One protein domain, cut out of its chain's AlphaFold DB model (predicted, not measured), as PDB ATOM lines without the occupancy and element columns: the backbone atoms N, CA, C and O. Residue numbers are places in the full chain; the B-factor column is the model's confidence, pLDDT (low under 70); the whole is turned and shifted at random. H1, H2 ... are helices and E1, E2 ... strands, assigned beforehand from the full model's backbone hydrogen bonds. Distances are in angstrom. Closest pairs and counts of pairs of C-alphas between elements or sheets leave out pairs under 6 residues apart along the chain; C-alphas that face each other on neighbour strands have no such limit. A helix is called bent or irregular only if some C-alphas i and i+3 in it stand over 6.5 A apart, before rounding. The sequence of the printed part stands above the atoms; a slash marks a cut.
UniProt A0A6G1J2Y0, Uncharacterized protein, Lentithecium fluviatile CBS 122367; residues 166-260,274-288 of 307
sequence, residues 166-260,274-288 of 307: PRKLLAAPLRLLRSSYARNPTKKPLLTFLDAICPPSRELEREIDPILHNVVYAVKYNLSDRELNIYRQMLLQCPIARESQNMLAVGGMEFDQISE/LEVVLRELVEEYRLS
ATOM      1  N   PRO A 166     -10.980  11.808  18.472       92.12
ATOM      2  CA  PRO A 166      -9.606  11.395  18.232       92.12
ATOM      3  C   PRO A 166      -9.344  11.366  16.720       92.12
ATOM      4  O   PRO A 166     -10.013  10.664  15.959       92.12
ATOM      5  N   ARG A 167      -8.374  12.160  16.271       92.19
ATOM      6  CA  ARG A 167      -7.931  12.275  14.882       92.19
ATOM      7  C   ARG A 167      -6.452  11.924  14.799       92.19
ATOM      8  O   ARG A 167      -5.643  12.395  15.595       92.19
ATOM      9  N   LYS A 168      -6.106  11.097  13.817       91.38
ATOM     10  CA  LYS A 168      -4.728  10.715  13.514       91.38
ATOM     11  C   LYS A 168      -4.129  11.718  12.537       91.38
ATOM     12  O   LYS A 168      -4.703  11.953  11.474       91.38
ATOM     13  N   LEU A 169      -2.992  12.292  12.903       91.19
ATOM     14  CA  LEU A 169      -2.203  13.192  12.072       91.19
ATOM     15  C   LEU A 169      -0.833  12.573  11.797       91.19
ATOM     16  O   LEU A 169      -0.286  11.856  12.633       91.19
ATOM     17  N   LEU A 170      -0.267  12.868  10.630       90.44
ATOM     18  CA  LEU A 170       1.089  12.447  10.287       90.44
ATOM     19  C   LEU A 170       2.105  13.335  11.013       90.44
ATOM     20  O   LEU A 170       1.985  14.565  11.020       90.44
ATOM     21  N   ALA A 171       3.121  12.718  11.612       89.69
ATOM     22  CA  ALA A 171       4.089  13.426  12.444       89.69
ATOM     23  C   ALA A 171       5.006  14.341  11.617       89.69
ATOM     24  O   ALA A 171       5.288  15.470  12.026       89.69
ATOM     25  N   ALA A 172       5.452  13.880  10.442       88.00
ATOM     26  CA  ALA A 172       6.379  14.628   9.591       88.00
ATOM     27  C   ALA A 172       5.787  15.954   9.062       88.00
ATOM     28  O   ALA A 172       6.392  16.998   9.323       88.00
ATOM     29  N   PRO A 173       4.588  15.989   8.439       90.94
ATOM     30  CA  PRO A 173       3.958  17.246   8.025       90.94
ATOM     31  C   PRO A 173       3.745  18.225   9.185       90.94
ATOM     32  O   PRO A 173       3.976  19.425   9.048       90.94
ATOM     33  N   LEU A 174       3.349  17.717  10.357       91.75
ATOM     34  CA  LEU A 174       3.139  18.538  11.551       91.75
ATOM     35  C   LEU A 174       4.438  19.219  12.017       91.75
ATOM     36  O   LEU A 174       4.436  20.398  12.368       91.75
ATOM     37  N   ARG A 175       5.560  18.494  11.989       90.12
ATOM     38  CA  ARG A 175       6.889  19.022  12.331       90.12
ATOM     39  C   ARG A 175       7.384  20.048  11.324       90.12
ATOM     40  O   ARG A 175       7.869  21.102  11.732       90.12
ATOM     41  N   LEU A 176       7.211  19.769  10.032       89.88
ATOM     42  CA  LEU A 176       7.557  20.700   8.958       89.88
ATOM     43  C   LEU A 176       6.797  22.021   9.103       89.88
ATOM     44  O   LEU A 176       7.408  23.085   9.017       89.88
ATOM     45  N   LEU A 177       5.495  21.969   9.416       92.31
ATOM     46  CA  LEU A 177       4.705  23.168   9.704       92.31
ATOM     47  C   LEU A 177       5.261  23.950  10.898       92.31
ATOM     48  O   LEU A 177       5.497  25.152  10.772       92.31
ATOM     49  N   ARG A 178       5.521  23.286  12.035       92.75
ATOM     50  CA  ARG A 178       6.081  23.954  13.223       92.75
ATOM     51  C   ARG A 178       7.419  24.625  12.918       92.75
ATOM     52  O   ARG A 178       7.596  25.797  13.236       92.75
ATOM     53  N   SER A 179       8.332  23.915  12.259       90.50
ATOM     54  CA  SER A 179       9.660  24.430  11.908       90.50
ATOM     55  C   SER A 179       9.581  25.597  10.916       90.50
ATOM     56  O   SER A 179      10.185  26.650  11.135       90.50
ATOM     57  N   SER A 180       8.761  25.467   9.867       87.94
ATOM     58  CA  SER A 180       8.549  26.520   8.867       87.94
ATOM     59  C   SER A 180       7.928  27.782   9.474       87.94
ATOM     60  O   SER A 180       8.326  28.902   9.138       87.94
ATOM     61  N   TYR A 181       6.964  27.635  10.385       90.81
ATOM     62  CA  TYR A 181       6.300  28.774  11.021       90.81
ATOM     63  C   TYR A 181       7.134  29.401  12.136       90.81
ATOM     64  O   TYR A 181       7.068  30.614  12.312       90.81
ATOM     65  N   ALA A 182       7.974  28.629  12.829       89.69
ATOM     66  CA  ALA A 182       8.912  29.161  13.817       89.69
ATOM     67  C   ALA A 182       9.951  30.109  13.193       89.69
ATOM     68  O   ALA A 182      10.354  31.082  13.824       89.69
ATOM     69  N   ARG A 183      10.350  29.860  11.939       87.38
ATOM     70  CA  ARG A 183      11.293  30.715  11.190       87.38
ATOM     71  C   ARG A 183      10.679  32.015  10.693       87.38
ATOM     72  O   ARG A 183      11.390  32.997  10.515       87.38
ATOM     73  N   ASN A 184       9.373  32.013  10.436       86.75
ATOM     74  CA  ASN A 184       8.675  33.120   9.798       86.75
ATOM     75  C   ASN A 184       7.872  33.914  10.839       86.75
ATOM     76  O   ASN A 184       6.778  33.484  11.210       86.75
ATOM     77  N   PRO A 185       8.336  35.099  11.284       86.62
ATOM     78  CA  PRO A 185       7.667  35.853  12.347       86.62
ATOM     79  C   PRO A 185       6.230  36.260  11.985       86.62
ATOM     80  O   PRO A 185       5.368  36.322  12.860       86.62
ATOM     81  N   THR A 186       5.933  36.449  10.697       87.06
ATOM     82  CA  THR A 186       4.579  36.732  10.186       87.06
ATOM     83  C   THR A 186       3.598  35.575  10.392       87.06
ATOM     84  O   THR A 186       2.394  35.798  10.479       87.06
ATOM     85  N   LYS A 187       4.097  34.338  10.520       88.56
ATOM     86  CA  LYS A 187       3.302  33.120  10.737       88.56
ATOM     87  C   LYS A 187       3.259  32.695  12.211       88.56
ATOM     88  O   LYS A 187       2.737  31.633  12.533       88.56
ATOM     89  N   LYS A 188       3.741  33.528  13.138       87.69
ATOM     90  CA  LYS A 188       3.705  33.234  14.578       87.69
ATOM     91  C   LYS A 188       2.291  32.953  15.130       87.69
ATOM     92  O   LYS A 188       2.175  32.008  15.905       87.69
ATOM     93  N   PRO A 189       1.217  33.663  14.712       89.19
ATOM     94  CA  PRO A 189      -0.149  33.346  15.148       89.19
ATOM     95  C   PRO A 189      -0.594  31.930  14.758       89.19
ATOM     96  O   PRO A 189      -1.244  31.235  15.540       89.19
ATOM     97  N   LEU A 190      -0.191  31.482  13.563       88.94
ATOM     98  CA  LEU A 190      -0.440  30.129  13.072       88.94
ATOM     99  C   LEU A 190       0.284  29.091  13.926       88.94
ATOM    100  O   LEU A 190      -0.318  28.096  14.310       88.94
ATOM    101  N   LEU A 191       1.548  29.340  14.271       91.94
ATOM    102  CA  LEU A 191       2.299  28.455  15.159       91.94
ATOM    103  C   LEU A 191       1.631  28.336  16.535       91.94
ATOM    104  O   LEU A 191       1.402  27.226  17.001       91.94
ATOM    105  N   THR A 192       1.235  29.455  17.152       90.75
ATOM    106  CA  THR A 192       0.533  29.425  18.447       90.75
ATOM    107  C   THR A 192      -0.799  28.692  18.384       90.75
ATOM    108  O   THR A 192      -1.164  28.014  19.341       90.75
ATOM    109  N   PHE A 193      -1.526  28.800  17.270       92.06
ATOM    110  CA  PHE A 193      -2.741  28.021  17.066       92.06
ATOM    111  C   PHE A 193      -2.417  26.526  16.975       92.06
ATOM    112  O   PHE A 193      -3.028  25.727  17.681       92.06
ATOM    113  N   LEU A 194      -1.421  26.160  16.162       93.12
ATOM    114  CA  LEU A 194      -0.990  24.777  15.973       93.12
ATOM    115  C   LEU A 194      -0.550  24.126  17.288       93.12
ATOM    116  O   LEU A 194      -0.956  23.005  17.583       93.12
ATOM    117  N   ASP A 195       0.227  24.844  18.096       93.81
ATOM    118  CA  ASP A 195       0.688  24.368  19.401       93.81
ATOM    119  C   ASP A 195      -0.444  24.313  20.436       93.81
ATOM    120  O   ASP A 195      -0.382  23.516  21.368       93.81
ATOM    121  N   ALA A 196      -1.510  25.103  20.271       92.44
ATOM    122  CA  ALA A 196      -2.688  25.021  21.127       92.44
ATOM    123  C   ALA A 196      -3.570  23.801  20.808       92.44
ATOM    124  O   ALA A 196      -4.080  23.168  21.736       92.44
ATOM    125  N   ILE A 197      -3.759  23.473  19.522       92.62
ATOM    126  CA  ILE A 197      -4.618  22.350  19.098       92.62
ATOM    127  C   ILE A 197      -3.887  21.004  19.138       92.62
ATOM    128  O   ILE A 197      -4.470  19.991  19.516       92.62
ATOM    129  N   CYS A 198      -2.594  21.003  18.819       92.38
ATOM    130  CA  CYS A 198      -1.744  19.821  18.781       92.38
ATOM    131  C   CYS A 198      -0.496  20.058  19.645       92.38
ATOM    132  O   CYS A 198       0.602  20.126  19.102       92.38
ATOM    133  N   PRO A 199      -0.590  20.229  20.973       92.75
ATOM    134  CA  PRO A 199       0.603  20.385  21.799       92.75
ATOM    135  C   PRO A 199       1.362  19.050  21.906       92.75
ATOM    136  O   PRO A 199       0.723  18.014  22.103       92.75
ATOM    137  N   PRO A 200       2.709  19.046  21.890       86.31
ATOM    138  CA  PRO A 200       3.507  17.820  22.037       86.31
ATOM    139  C   PRO A 200       3.215  17.022  23.319       86.31
ATOM    140  O   PRO A 200       3.454  15.821  23.386       86.31
ATOM    141  N   SER A 201       2.697  17.688  24.355       86.75
ATOM    142  CA  SER A 201       2.377  17.097  25.656       86.75
ATOM    143  C   SER A 201       0.990  16.450  25.749       86.75
ATOM    144  O   SER A 201       0.722  15.780  26.742       86.75
ATOM    145  N   ARG A 202       0.094  16.634  24.764       88.69
ATOM    146  CA  ARG A 202      -1.266  16.039  24.765       88.69
ATOM    147  C   ARG A 202      -1.474  15.026  23.645       88.69
ATOM    148  O   ARG A 202      -2.563  14.908  23.085       88.69
ATOM    149  N   GLU A 203      -0.411  14.322  23.302       91.38
ATOM    150  CA  GLU A 203      -0.450  13.225  22.345       91.38
ATOM    151  C   GLU A 203      -1.117  12.022  23.009       91.38
ATOM    152  O   GLU A 203      -0.697  11.595  24.082       91.38
ATOM    153  N   LEU A 204      -2.187  11.505  22.403       88.62
ATOM    154  CA  LEU A 204      -2.931  10.371  22.962       88.62
ATOM    155  C   LEU A 204      -2.221   9.051  22.685       88.62
ATOM    156  O   LEU A 204      -2.181   8.162  23.526       88.62
ATOM    157  N   GLU A 205      -1.690   8.927  21.473       90.50
ATOM    158  CA  GLU A 205      -1.061   7.714  20.979       90.50
ATOM    159  C   GLU A 205      -0.039   8.091  19.912       90.50
ATOM    160  O   GLU A 205      -0.287   8.986  19.094       90.50
ATOM    161  N   ARG A 206       1.100   7.403  19.928       90.94
ATOM    162  CA  ARG A 206       2.158   7.518  18.927       90.94
ATOM    163  C   ARG A 206       2.254   6.198  18.190       90.94
ATOM    164  O   ARG A 206       2.443   5.159  18.814       90.94
ATOM    165  N   GLU A 207       2.157   6.256  16.875       86.38
ATOM    166  CA  GLU A 207       2.462   5.122  16.020       86.38
ATOM    167  C   GLU A 207       3.912   5.239  15.564       86.38
ATOM    168  O   GLU A 207       4.294   6.185  14.866       86.38
ATOM    169  N   ILE A 208       4.714   4.291  16.032       82.19
ATOM    170  CA  ILE A 208       6.143   4.188  15.761       82.19
ATOM    171  C   ILE A 208       6.334   3.246  14.573       82.19
ATOM    172  O   ILE A 208       5.601   2.267  14.431       82.19
ATOM    173  N   ASP A 209       7.300   3.557  13.717       76.62
ATOM    174  CA  ASP A 209       7.683   2.692  12.610       76.62
ATOM    175  C   ASP A 209       8.220   1.340  13.140       76.62
ATOM    176  O   ASP A 209       9.076   1.327  14.031       76.62
ATOM    177  N   PRO A 210       7.725   0.194  12.632       71.25
ATOM    178  CA  PRO A 210       8.111  -1.126  13.131       71.25
ATOM    179  C   PRO A 210       9.561  -1.505  12.797       71.25
ATOM    180  O   PRO A 210      10.134  -2.368  13.457       71.25
ATOM    181  N   ILE A 211      10.154  -0.890  11.772       72.00
ATOM    182  CA  ILE A 211      11.546  -1.108  11.368       72.00
ATOM    183  C   ILE A 211      12.424  -0.075  12.081       72.00
ATOM    184  O   ILE A 211      13.421  -0.412  12.725       72.00
ATOM    185  N   LEU A 212      12.018   1.193  12.023       71.88
ATOM    186  CA  LEU A 212      12.737   2.324  12.599       71.88
ATOM    187  C   LEU A 212      12.093   2.774  13.916       71.88
ATOM    188  O   LEU A 212      11.427   3.799  13.985       71.88
ATOM    189  N   HIS A 213      12.388   2.062  15.002       71.06
ATOM    190  CA  HIS A 213      11.807   2.269  16.340       71.06
ATOM    191  C   HIS A 213      11.959   3.691  16.932       71.06
ATOM    192  O   HIS A 213      11.279   4.044  17.893       71.06
ATOM    193  N   ASN A 214      12.837   4.528  16.368       74.75
ATOM    194  CA  ASN A 214      13.022   5.928  16.774       74.75
ATOM    195  C   ASN A 214      12.193   6.921  15.938       74.75
ATOM    196  O   ASN A 214      12.227   8.127  16.186       74.75
ATOM    197  N   VAL A 215      11.465   6.439  14.930       73.50
ATOM    198  CA  VAL A 215      10.696   7.256  13.996       73.50
ATOM    199  C   VAL A 215       9.217   7.132  14.334       73.50
ATOM    200  O   VAL A 215       8.591   6.094  14.153       73.50
ATOM    201  N   VAL A 216       8.635   8.227  14.824       82.31
ATOM    202  CA  VAL A 216       7.182   8.342  14.993       82.31
ATOM    203  C   VAL A 216       6.583   8.754  13.656       82.31
ATOM    204  O   VAL A 216       6.859   9.854  13.176       82.31
ATOM    205  N   TYR A 217       5.755   7.894  13.070       82.75
ATOM    206  CA  TYR A 217       5.125   8.135  11.774       82.75
ATOM    207  C   TYR A 217       3.810   8.918  11.916       82.75
ATOM    208  O   TYR A 217       3.547   9.862  11.162       82.75
ATOM    209  N   ALA A 218       2.997   8.593  12.926       87.81
ATOM    210  CA  ALA A 218       1.714   9.249  13.161       87.81
ATOM    211  C   ALA A 218       1.416   9.451  14.650       87.81
ATOM    212  O   ALA A 218       1.920   8.737  15.513       87.81
ATOM    213  N   VAL A 219       0.580  10.444  14.945       91.81
ATOM    214  CA  VAL A 219       0.198  10.832  16.305       91.81
ATOM    215  C   VAL A 219      -1.303  11.099  16.361       91.81
ATOM    216  O   VAL A 219      -1.866  11.713  15.451       91.81
ATOM    217  N   LYS A 220      -1.970  10.645  17.425       93.12
ATOM    218  CA  LYS A 220      -3.397  10.909  17.660       93.12
ATOM    219  C   LYS A 220      -3.593  12.105  18.595       93.12
ATOM    220  O   LYS A 220      -3.010  12.157  19.676       93.12
ATOM    221  N   TYR A 221      -4.472  13.021  18.195       94.44
ATOM    222  CA  TYR A 221      -4.905  14.184  18.977       94.44
ATOM    223  C   TYR A 221      -6.433  14.260  19.023       94.44
ATOM    224  O   TYR A 221      -7.107  13.830  18.090       94.44
ATOM    225  N   ASN A 222      -6.993  14.846  20.082       94.25
ATOM    226  CA  ASN A 222      -8.424  15.153  20.142       94.25
ATOM    227  C   ASN A 222      -8.694  16.492  19.458       94.25
ATOM    228  O   ASN A 222      -8.392  17.542  20.022       94.25
ATOM    229  N   LEU A 223      -9.278  16.437  18.262       93.00
ATOM    230  CA  LEU A 223      -9.544  17.602  17.423       93.00
ATOM    231  C   LEU A 223     -11.020  17.656  17.034       93.00
ATOM    232  O   LEU A 223     -11.651  16.633  16.751       93.00
ATOM    233  N   SER A 224     -11.560  18.864  16.998       94.12
ATOM    234  CA  SER A 224     -12.826  19.164  16.332       94.12
ATOM    235  C   SER A 224     -12.669  19.136  14.807       94.12
ATOM    236  O   SER A 224     -11.563  19.232  14.262       94.12
ATOM    237  N   ASP A 225     -13.791  19.031  14.098       91.44
ATOM    238  CA  ASP A 225     -13.807  19.042  12.632       91.44
ATOM    239  C   ASP A 225     -13.321  20.396  12.074       91.44
ATOM    240  O   ASP A 225     -12.587  20.439  11.081       91.44
ATOM    241  N   ARG A 226     -13.613  21.495  12.782       91.50
ATOM    242  CA  ARG A 226     -13.083  22.831  12.492       91.50
ATOM    243  C   ARG A 226     -11.565  22.920  12.655       91.50
ATOM    244  O   ARG A 226     -10.891  23.392  11.742       91.50
ATOM    245  N   GLU A 227     -11.014  22.459  13.781       93.56
ATOM    246  CA  GLU A 227      -9.560  22.463  14.023       93.56
ATOM    247  C   GLU A 227      -8.821  21.621  12.972       93.56
ATOM    248  O   GLU A 227      -7.794  22.047  12.441       93.56
ATOM    249  N   LEU A 228      -9.383  20.464  12.605       93.31
ATOM    250  CA  LEU A 228      -8.844  19.616  11.545       93.31
ATOM    251  C   LEU A 228      -8.851  20.323  10.181       93.31
ATOM    252  O   LEU A 228      -7.890  20.201   9.419       93.31
ATOM    253  N   ASN A 229      -9.913  21.064   9.859       92.06
ATOM    254  CA  ASN A 229      -9.988  21.809   8.606       92.06
ATOM    255  C   ASN A 229      -8.955  22.946   8.556       92.06
ATOM    256  O   ASN A 229      -8.291  23.125   7.537       92.06
ATOM    257  N   ILE A 230      -8.752  23.661   9.667       91.56
ATOM    258  CA  ILE A 230      -7.709  24.694   9.765       91.56
ATOM    259  C   ILE A 230      -6.324  24.065   9.581       91.56
ATOM    260  O   ILE A 230      -5.535  24.559   8.780       91.56
ATOM    261  N   TYR A 231      -6.044  22.933  10.234       93.31
ATOM    262  CA  TYR A 231      -4.797  22.191  10.026       93.31
ATOM    263  C   TYR A 231      -4.575  21.834   8.543       93.31
ATOM    264  O   TYR A 231      -3.484  22.040   8.010       93.31
ATOM    265  N   ARG A 232      -5.616  21.376   7.836       91.12
ATOM    266  CA  ARG A 232      -5.540  21.108   6.387       91.12
ATOM    267  C   ARG A 232      -5.240  22.366   5.573       91.12
ATOM    268  O   ARG A 232      -4.425  22.309   4.658       91.12
ATOM    269  N   GLN A 233      -5.838  23.505   5.914       90.62
ATOM    270  CA  GLN A 233      -5.522  24.777   5.260       90.62
ATOM    271  C   GLN A 233      -4.075  25.220   5.514       90.62
ATOM    272  O   GLN A 233      -3.430  25.747   4.609       90.62
ATOM    273  N   MET A 234      -3.534  24.968   6.707       91.31
ATOM    274  CA  MET A 234      -2.132  25.256   7.033       91.31
ATOM    275  C   MET A 234      -1.174  24.418   6.178       91.31
ATOM    276  O   MET A 234      -0.190  24.953   5.662       91.31
ATOM    277  N   LEU A 235      -1.493  23.140   5.940       89.56
ATOM    278  CA  LEU A 235      -0.728  22.291   5.018       89.56
ATOM    279  C   LEU A 235      -0.686  22.879   3.605       89.56
ATOM    280  O   LEU A 235       0.379  22.911   2.999       89.56
ATOM    281  N   LEU A 236      -1.799  23.412   3.092       86.19
ATOM    282  CA  LEU A 236      -1.829  24.024   1.756       86.19
ATOM    283  C   LEU A 236      -0.882  25.231   1.624       86.19
ATOM    284  O   LEU A 236      -0.391  25.498   0.530       86.19
ATOM    285  N   GLN A 237      -0.587  25.933   2.722       85.56
ATOM    286  CA  GLN A 237       0.336  27.075   2.743       85.56
ATOM    287  C   GLN A 237       1.815  26.678   2.845       85.56
ATOM    288  O   GLN A 237       2.691  27.542   2.752       85.56
ATOM    289  N   CYS A 238       2.106  25.402   3.096       85.88
ATOM    290  CA  CYS A 238       3.456  24.863   3.170       85.88
ATOM    291  C   CYS A 238       3.570  23.703   2.168       85.88
ATOM    292  O   CYS A 238       3.263  22.563   2.528       85.88
ATOM    293  N   PRO A 239       4.005  23.972   0.920       81.62
ATOM    294  CA  PRO A 239       4.054  22.967  -0.145       81.62
ATOM    295  C   PRO A 239       4.755  21.673   0.281       81.62
ATOM    296  O   PRO A 239       4.230  20.589   0.063       81.62
ATOM    297  N   ILE A 240       5.862  21.790   1.016       81.44
ATOM    298  CA  ILE A 240       6.652  20.655   1.510       81.44
ATOM    299  C   ILE A 240       5.869  19.804   2.522       81.44
ATOM    300  O   ILE A 240       5.869  18.573   2.457       81.44
ATOM    301  N   ALA A 241       5.142  20.435   3.448       84.06
ATOM    302  CA  ALA A 241       4.302  19.712   4.402       84.06
ATOM    303  C   ALA A 241       3.114  19.024   3.704       84.06
ATOM    304  O   ALA A 241       2.743  17.906   4.053       84.06
ATOM    305  N   ARG A 242       2.535  19.660   2.681       83.38
ATOM    306  CA  ARG A 242       1.477  19.055   1.863       83.38
ATOM    307  C   ARG A 242       1.989  17.858   1.068       83.38
ATOM    308  O   ARG A 242       1.317  16.832   1.022       83.38
ATOM    309  N   GLU A 243       3.138  17.987   0.421       79.06
ATOM    310  CA  GLU A 243       3.698  16.913  -0.398       79.06
ATOM    311  C   GLU A 243       4.124  15.727   0.454       79.06
ATOM    312  O   GLU A 243       3.739  14.606   0.143       79.06
ATOM    313  N   SER A 244       4.776  15.966   1.595       78.44
ATOM    314  CA  SER A 244       5.055  14.896   2.560       78.44
ATOM    315  C   SER A 244       3.775  14.222   3.062       78.44
ATOM    316  O   SER A 244       3.735  12.999   3.159       78.44
ATOM    317  N   GLN A 245       2.696  14.973   3.313       82.12
ATOM    318  CA  GLN A 245       1.406  14.373   3.651       82.12
ATOM    319  C   GLN A 245       0.876  13.496   2.515       82.12
ATOM    320  O   GLN A 245       0.432  12.385   2.780       82.12
ATOM    321  N   ASN A 246       0.934  13.964   1.270       77.62
ATOM    322  CA  ASN A 246       0.467  13.194   0.122       77.62
ATOM    323  C   ASN A 246       1.303  11.937  -0.107       77.62
ATOM    324  O   ASN A 246       0.721  10.903  -0.386       77.62
ATOM    325  N   MET A 247       2.629  12.012   0.026       71.00
ATOM    326  CA  MET A 247       3.508  10.853  -0.128       71.00
ATOM    327  C   MET A 247       3.227   9.810   0.954       71.00
ATOM    328  O   MET A 247       3.060   8.634   0.661       71.00
ATOM    329  N   LEU A 248       3.127  10.244   2.211       70.12
ATOM    330  CA  LEU A 248       2.957   9.331   3.337       70.12
ATOM    331  C   LEU A 248       1.523   8.780   3.423       70.12
ATOM    332  O   LEU A 248       1.350   7.638   3.830       70.12
ATOM    333  N   ALA A 249       0.495   9.536   3.023       66.19
ATOM    334  CA  ALA A 249      -0.914   9.142   3.165       66.19
ATOM    335  C   ALA A 249      -1.318   7.887   2.375       66.19
ATOM    336  O   ALA A 249      -2.356   7.299   2.675       66.19
ATOM    337  N   VAL A 250      -0.516   7.475   1.396       59.66
ATOM    338  CA  VAL A 250      -0.796   6.324   0.526       59.66
ATOM    339  C   VAL A 250      -0.515   4.985   1.244       59.66
ATOM    340  O   VAL A 250      -0.938   3.919   0.813       59.66
ATOM    341  N   GLY A 251       0.070   5.033   2.445       54.03
ATOM    342  CA  GLY A 251       0.324   3.853   3.267       54.03
ATOM    343  C   GLY A 251       1.620   3.137   2.884       54.03
ATOM    344  O   GLY A 251       2.166   3.314   1.798       54.03
ATOM    345  N   GLY A 252       2.142   2.334   3.818       47.59
ATOM    346  CA  GLY A 252       3.499   1.780   3.730       47.59
ATOM    347  C   GLY A 252       3.761   0.858   2.534       47.59
ATOM    348  O   GLY A 252       4.899   0.774   2.099       47.59
ATOM    349  N   MET A 253       2.736   0.203   1.971       45.81
ATOM    350  CA  MET A 253       2.913  -0.707   0.824       45.81
ATOM    351  C   MET A 253       2.951   0.004  -0.538       45.81
ATOM    352  O   MET A 253       3.445  -0.574  -1.501       45.81
ATOM    353  N   GLU A 254       2.448   1.238  -0.635       46.19
ATOM    354  CA  GLU A 254       2.397   1.994  -1.899       46.19
ATOM    355  C   GLU A 254       3.444   3.121  -1.957       46.19
ATOM    356  O   GLU A 254       3.689   3.680  -3.025       46.19
ATOM    357  N   PHE A 255       4.115   3.433  -0.843       44.22
ATOM    358  CA  PHE A 255       5.182   4.440  -0.804       44.22
ATOM    359  C   PHE A 255       6.346   4.087  -1.748       44.22
ATOM    360  O   PHE A 255       6.789   4.940  -2.518       44.22
ATOM    361  N   ASP A 256       6.762   2.816  -1.765       43.47
ATOM    362  CA  ASP A 256       7.811   2.309  -2.664       43.47
ATOM    363  C   ASP A 256       7.364   2.225  -4.133       43.47
ATOM    364  O   ASP A 256       8.197   2.221  -5.032       43.47
ATOM    365  N   GLN A 257       6.055   2.196  -4.409       44.53
ATOM    366  CA  GLN A 257       5.528   2.204  -5.781       44.53
ATOM    367  C   GLN A 257       5.343   3.628  -6.319       44.53
ATOM    368  O   GLN A 257       5.422   3.858  -7.525       44.53
ATOM    369  N   ILE A 258       5.124   4.616  -5.445       46.00
ATOM    370  CA  ILE A 258       4.997   6.028  -5.838       46.00
ATOM    371  C   ILE A 258       6.337   6.622  -6.259       46.00
ATOM    372  O   ILE A 258       6.360   7.435  -7.183       46.00
ATOM    373  N   SER A 259       7.445   6.213  -5.637       46.31
ATOM    374  CA  SER A 259       8.787   6.576  -6.111       46.31
ATOM    375  C   SER A 259       9.054   6.046  -7.528       46.31
ATOM    376  O   SER A 259       9.729   6.716  -8.307       46.31
ATOM    377  N   GLU A 260       8.459   4.905  -7.889       46.78
ATOM    378  CA  GLU A 260       8.529   4.307  -9.228       46.78
ATOM    379  C   GLU A 260       7.570   4.967 -10.242       46.78
ATOM    380  O   GLU A 260       7.939   5.187 -11.396       46.78
ATOM    381  N   LEU A 274      19.002  10.471  -2.689       58.38
ATOM    382  CA  LEU A 274      17.903  10.588  -1.730       58.38
ATOM    383  C   LEU A 274      18.443  10.839  -0.318       58.38
ATOM    384  O   LEU A 274      17.879  11.642   0.422       58.38
ATOM    385  N   GLU A 275      19.567  10.212   0.036       59.69
ATOM    386  CA  GLU A 275      20.230  10.410   1.329       59.69
ATOM    387  C   GLU A 275      20.703  11.850   1.542       59.69
ATOM    388  O   GLU A 275      20.595  12.381   2.649       59.69
ATOM    389  N   VAL A 276      21.207  12.504   0.489       66.00
ATOM    390  CA  VAL A 276      21.664  13.898   0.548       66.00
ATOM    391  C   VAL A 276      20.471  14.823   0.737       66.00
ATOM    392  O   VAL A 276      20.503  15.672   1.623       66.00
ATOM    393  N   VAL A 277      19.384  14.609  -0.009       65.25
ATOM    394  CA  VAL A 277      18.178  15.438   0.132       65.25
ATOM    395  C   VAL A 277      17.519  15.232   1.495       65.25
ATOM    396  O   VAL A 277      17.109  16.195   2.140       65.25
ATOM    397  N   LEU A 278      17.447  13.993   1.986       63.62
ATOM    398  CA  LEU A 278      16.929  13.709   3.325       63.62
ATOM    399  C   LEU A 278      17.799  14.349   4.411       63.62
ATOM    400  O   LEU A 278      17.256  14.901   5.365       63.62
ATOM    401  N   ARG A 279      19.128  14.326   4.264       66.31
ATOM    402  CA  ARG A 279      20.046  15.007   5.184       66.31
ATOM    403  C   ARG A 279      19.831  16.516   5.174       66.31
ATOM    404  O   ARG A 279      19.661  17.092   6.244       66.31
ATOM    405  N   GLU A 280      19.782  17.127   3.992       70.50
ATOM    406  CA  GLU A 280      19.501  18.556   3.826       70.50
ATOM    407  C   GLU A 280      18.167  18.919   4.484       70.50
ATOM    408  O   GLU A 280      18.116  19.867   5.256       70.50
ATOM    409  N   LEU A 281      17.111  18.122   4.296       64.44
ATOM    410  CA  LEU A 281      15.818  18.346   4.946       64.44
ATOM    411  C   LEU A 281      15.875  18.168   6.471       64.44
ATOM    412  O   LEU A 281      15.217  18.909   7.204       64.44
ATOM    413  N   VAL A 282      16.634  17.198   6.983       66.94
ATOM    414  CA  VAL A 282      16.775  16.982   8.431       66.94
ATOM    415  C   VAL A 282      17.533  18.133   9.089       66.94
ATOM    416  O   VAL A 282      17.068  18.643  10.112       66.94
ATOM    417  N   GLU A 283      18.650  18.563   8.500       67.75
ATOM    418  CA  GLU A 283      19.455  19.697   8.967       67.75
ATOM    419  C   GLU A 283      18.691  21.010   8.816       67.75
ATOM    420  O   GLU A 283      18.583  21.793   9.768       67.75
ATOM    421  N   GLU A 284      18.096  21.218   7.640       69.94
ATOM    422  CA  GLU A 284      17.340  22.413   7.337       69.94
ATOM    423  C   GLU A 284      16.148  22.500   8.263       69.94
ATOM    424  O   GLU A 284      16.012  23.539   8.871       69.94
ATOM    425  N   TYR A 285      15.314  21.480   8.462       59.81
ATOM    426  CA  TYR A 285      14.083  21.624   9.252       59.81
ATOM    427  C   TYR A 285      14.218  21.225  10.725       59.81
ATOM    428  O   TYR A 285      13.228  21.332  11.455       59.81
ATOM    429  N   ARG A 286      15.417  20.834  11.182       63.22
ATOM    430  CA  ARG A 286      15.663  20.263  12.521       63.22
ATOM    431  C   ARG A 286      14.688  19.128  12.838       63.22
ATOM    432  O   ARG A 286      14.029  19.119  13.875       63.22
ATOM    433  N   LEU A 287      14.547  18.192  11.900       58.84
ATOM    434  CA  LEU A 287      13.604  17.070  12.024       58.84
ATOM    435  C   LEU A 287      14.096  15.972  12.972       58.84
ATOM    436  O   LEU A 287      13.324  15.064  13.296       58.84
ATOM    437  N   SER A 288      15.345  16.057  13.437       55.53
ATOM    438  CA  SER A 288      15.859  15.209  14.504       55.53
ATOM    439  C   SER A 288      14.925  15.301  15.712       55.53
ATOM    440  O   SER A 288      14.676  16.381  16.243       55.53
TER     441      SER A 288
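Overview. This is residues 166 to 260 and 274 to 288 of the 307 residues of an uncharacterized protein of Lentithecium fluviatile CBS 122367 (UniProt A0A6G1J2Y0). One helix, H1, runs through the core; H2 folds back on its last turns, H4 packs along it the opposite way, H3 makes a corner with H4 at their link, and a small three-stranded sheet lies by the beginning of H1. H6 reaches H1 with its last residue alone, and H5 sits at the far end of H4. The 110 printed residues hold six named helices and three named strands, in the order E1 H1 H2 E2 E3 H3 H4 H5 H6; the sheet order is E1 E3 E2, antiparallel, and the class is mixed. The whole is compact, with a radius of gyration of the C-alphas of 14.1 A and spans of 37 by 30 by 23 A.

Along the chain. Find C-alpha 166 at (-9.606, 11.395, 18.232), where E1 begins and runs to residue 170. H1, residues 171 to 183, covers 18.8 A; H2, residues 185 to 197, covers 19.5 A and is irregular, with C-alphas 186 and 189 7.6 A apart. E2 is residues 205 to 208, and E3, residues 216 to 223, covers 19.3 A. H3 is residues 225 to 236, H4 residues 239 to 248, H5 residues 255 to 260. H6 runs from residue 274 to C-alpha 285 at (14.083, 21.624, 9.252).

Arrangement. Start at H1, the hub, which touches four helices. Its residues 172 to 177 touch H4 at a shallow tilt of 10 degrees, opposite ways; look at the closest C-alphas, Pro 173 and Ala 241, 4.4 A apart. H1 and H2 form a helical hairpin at 37 degrees, only just steep, closest at the C-alphas of Tyr 181 and Lys 187, 5.3 A. H6 only just touches H1, with 3 pairs of C-alphas within 8 A, closest at Tyr 285 and Ser 179, 5.9 A. H3 and H4 touch only at the corner, and only just, with 3 such pairs, closest at Leu 235 and Arg 242, 5.0 A. H1 only grazes the sheet, with residues 171 to 174. In the sheet, find N 167 and O 221 of E1 and E3 2.8 A apart, and N 207 and O 218 of the hairpin E2 and E3 2.8 A apart. E1, H1, H2 and E2 make a split strand-helix-strand unit, two strands running the same way with E3 between them; its crossover is right-handed. Every O i to N i+4 pair is within hydrogen-bond range in H1, H3, H4 and H6; H2 has 7 of 9 and H5 1 of 2.

Size, cuts and confidence. The farthest C-alphas, Pro 189 and Glu 260, are 38.9 A apart. Residues 261 to 273 are not printed; look across this cut from C-alpha 260 to C-alpha 274, 13.5 A. Of the links that are printed whole, none is long. Mean pLDDT of the printed part is 80.0; it is under 70 at residues 249 to 260, 274 to 279 and 281 to 288.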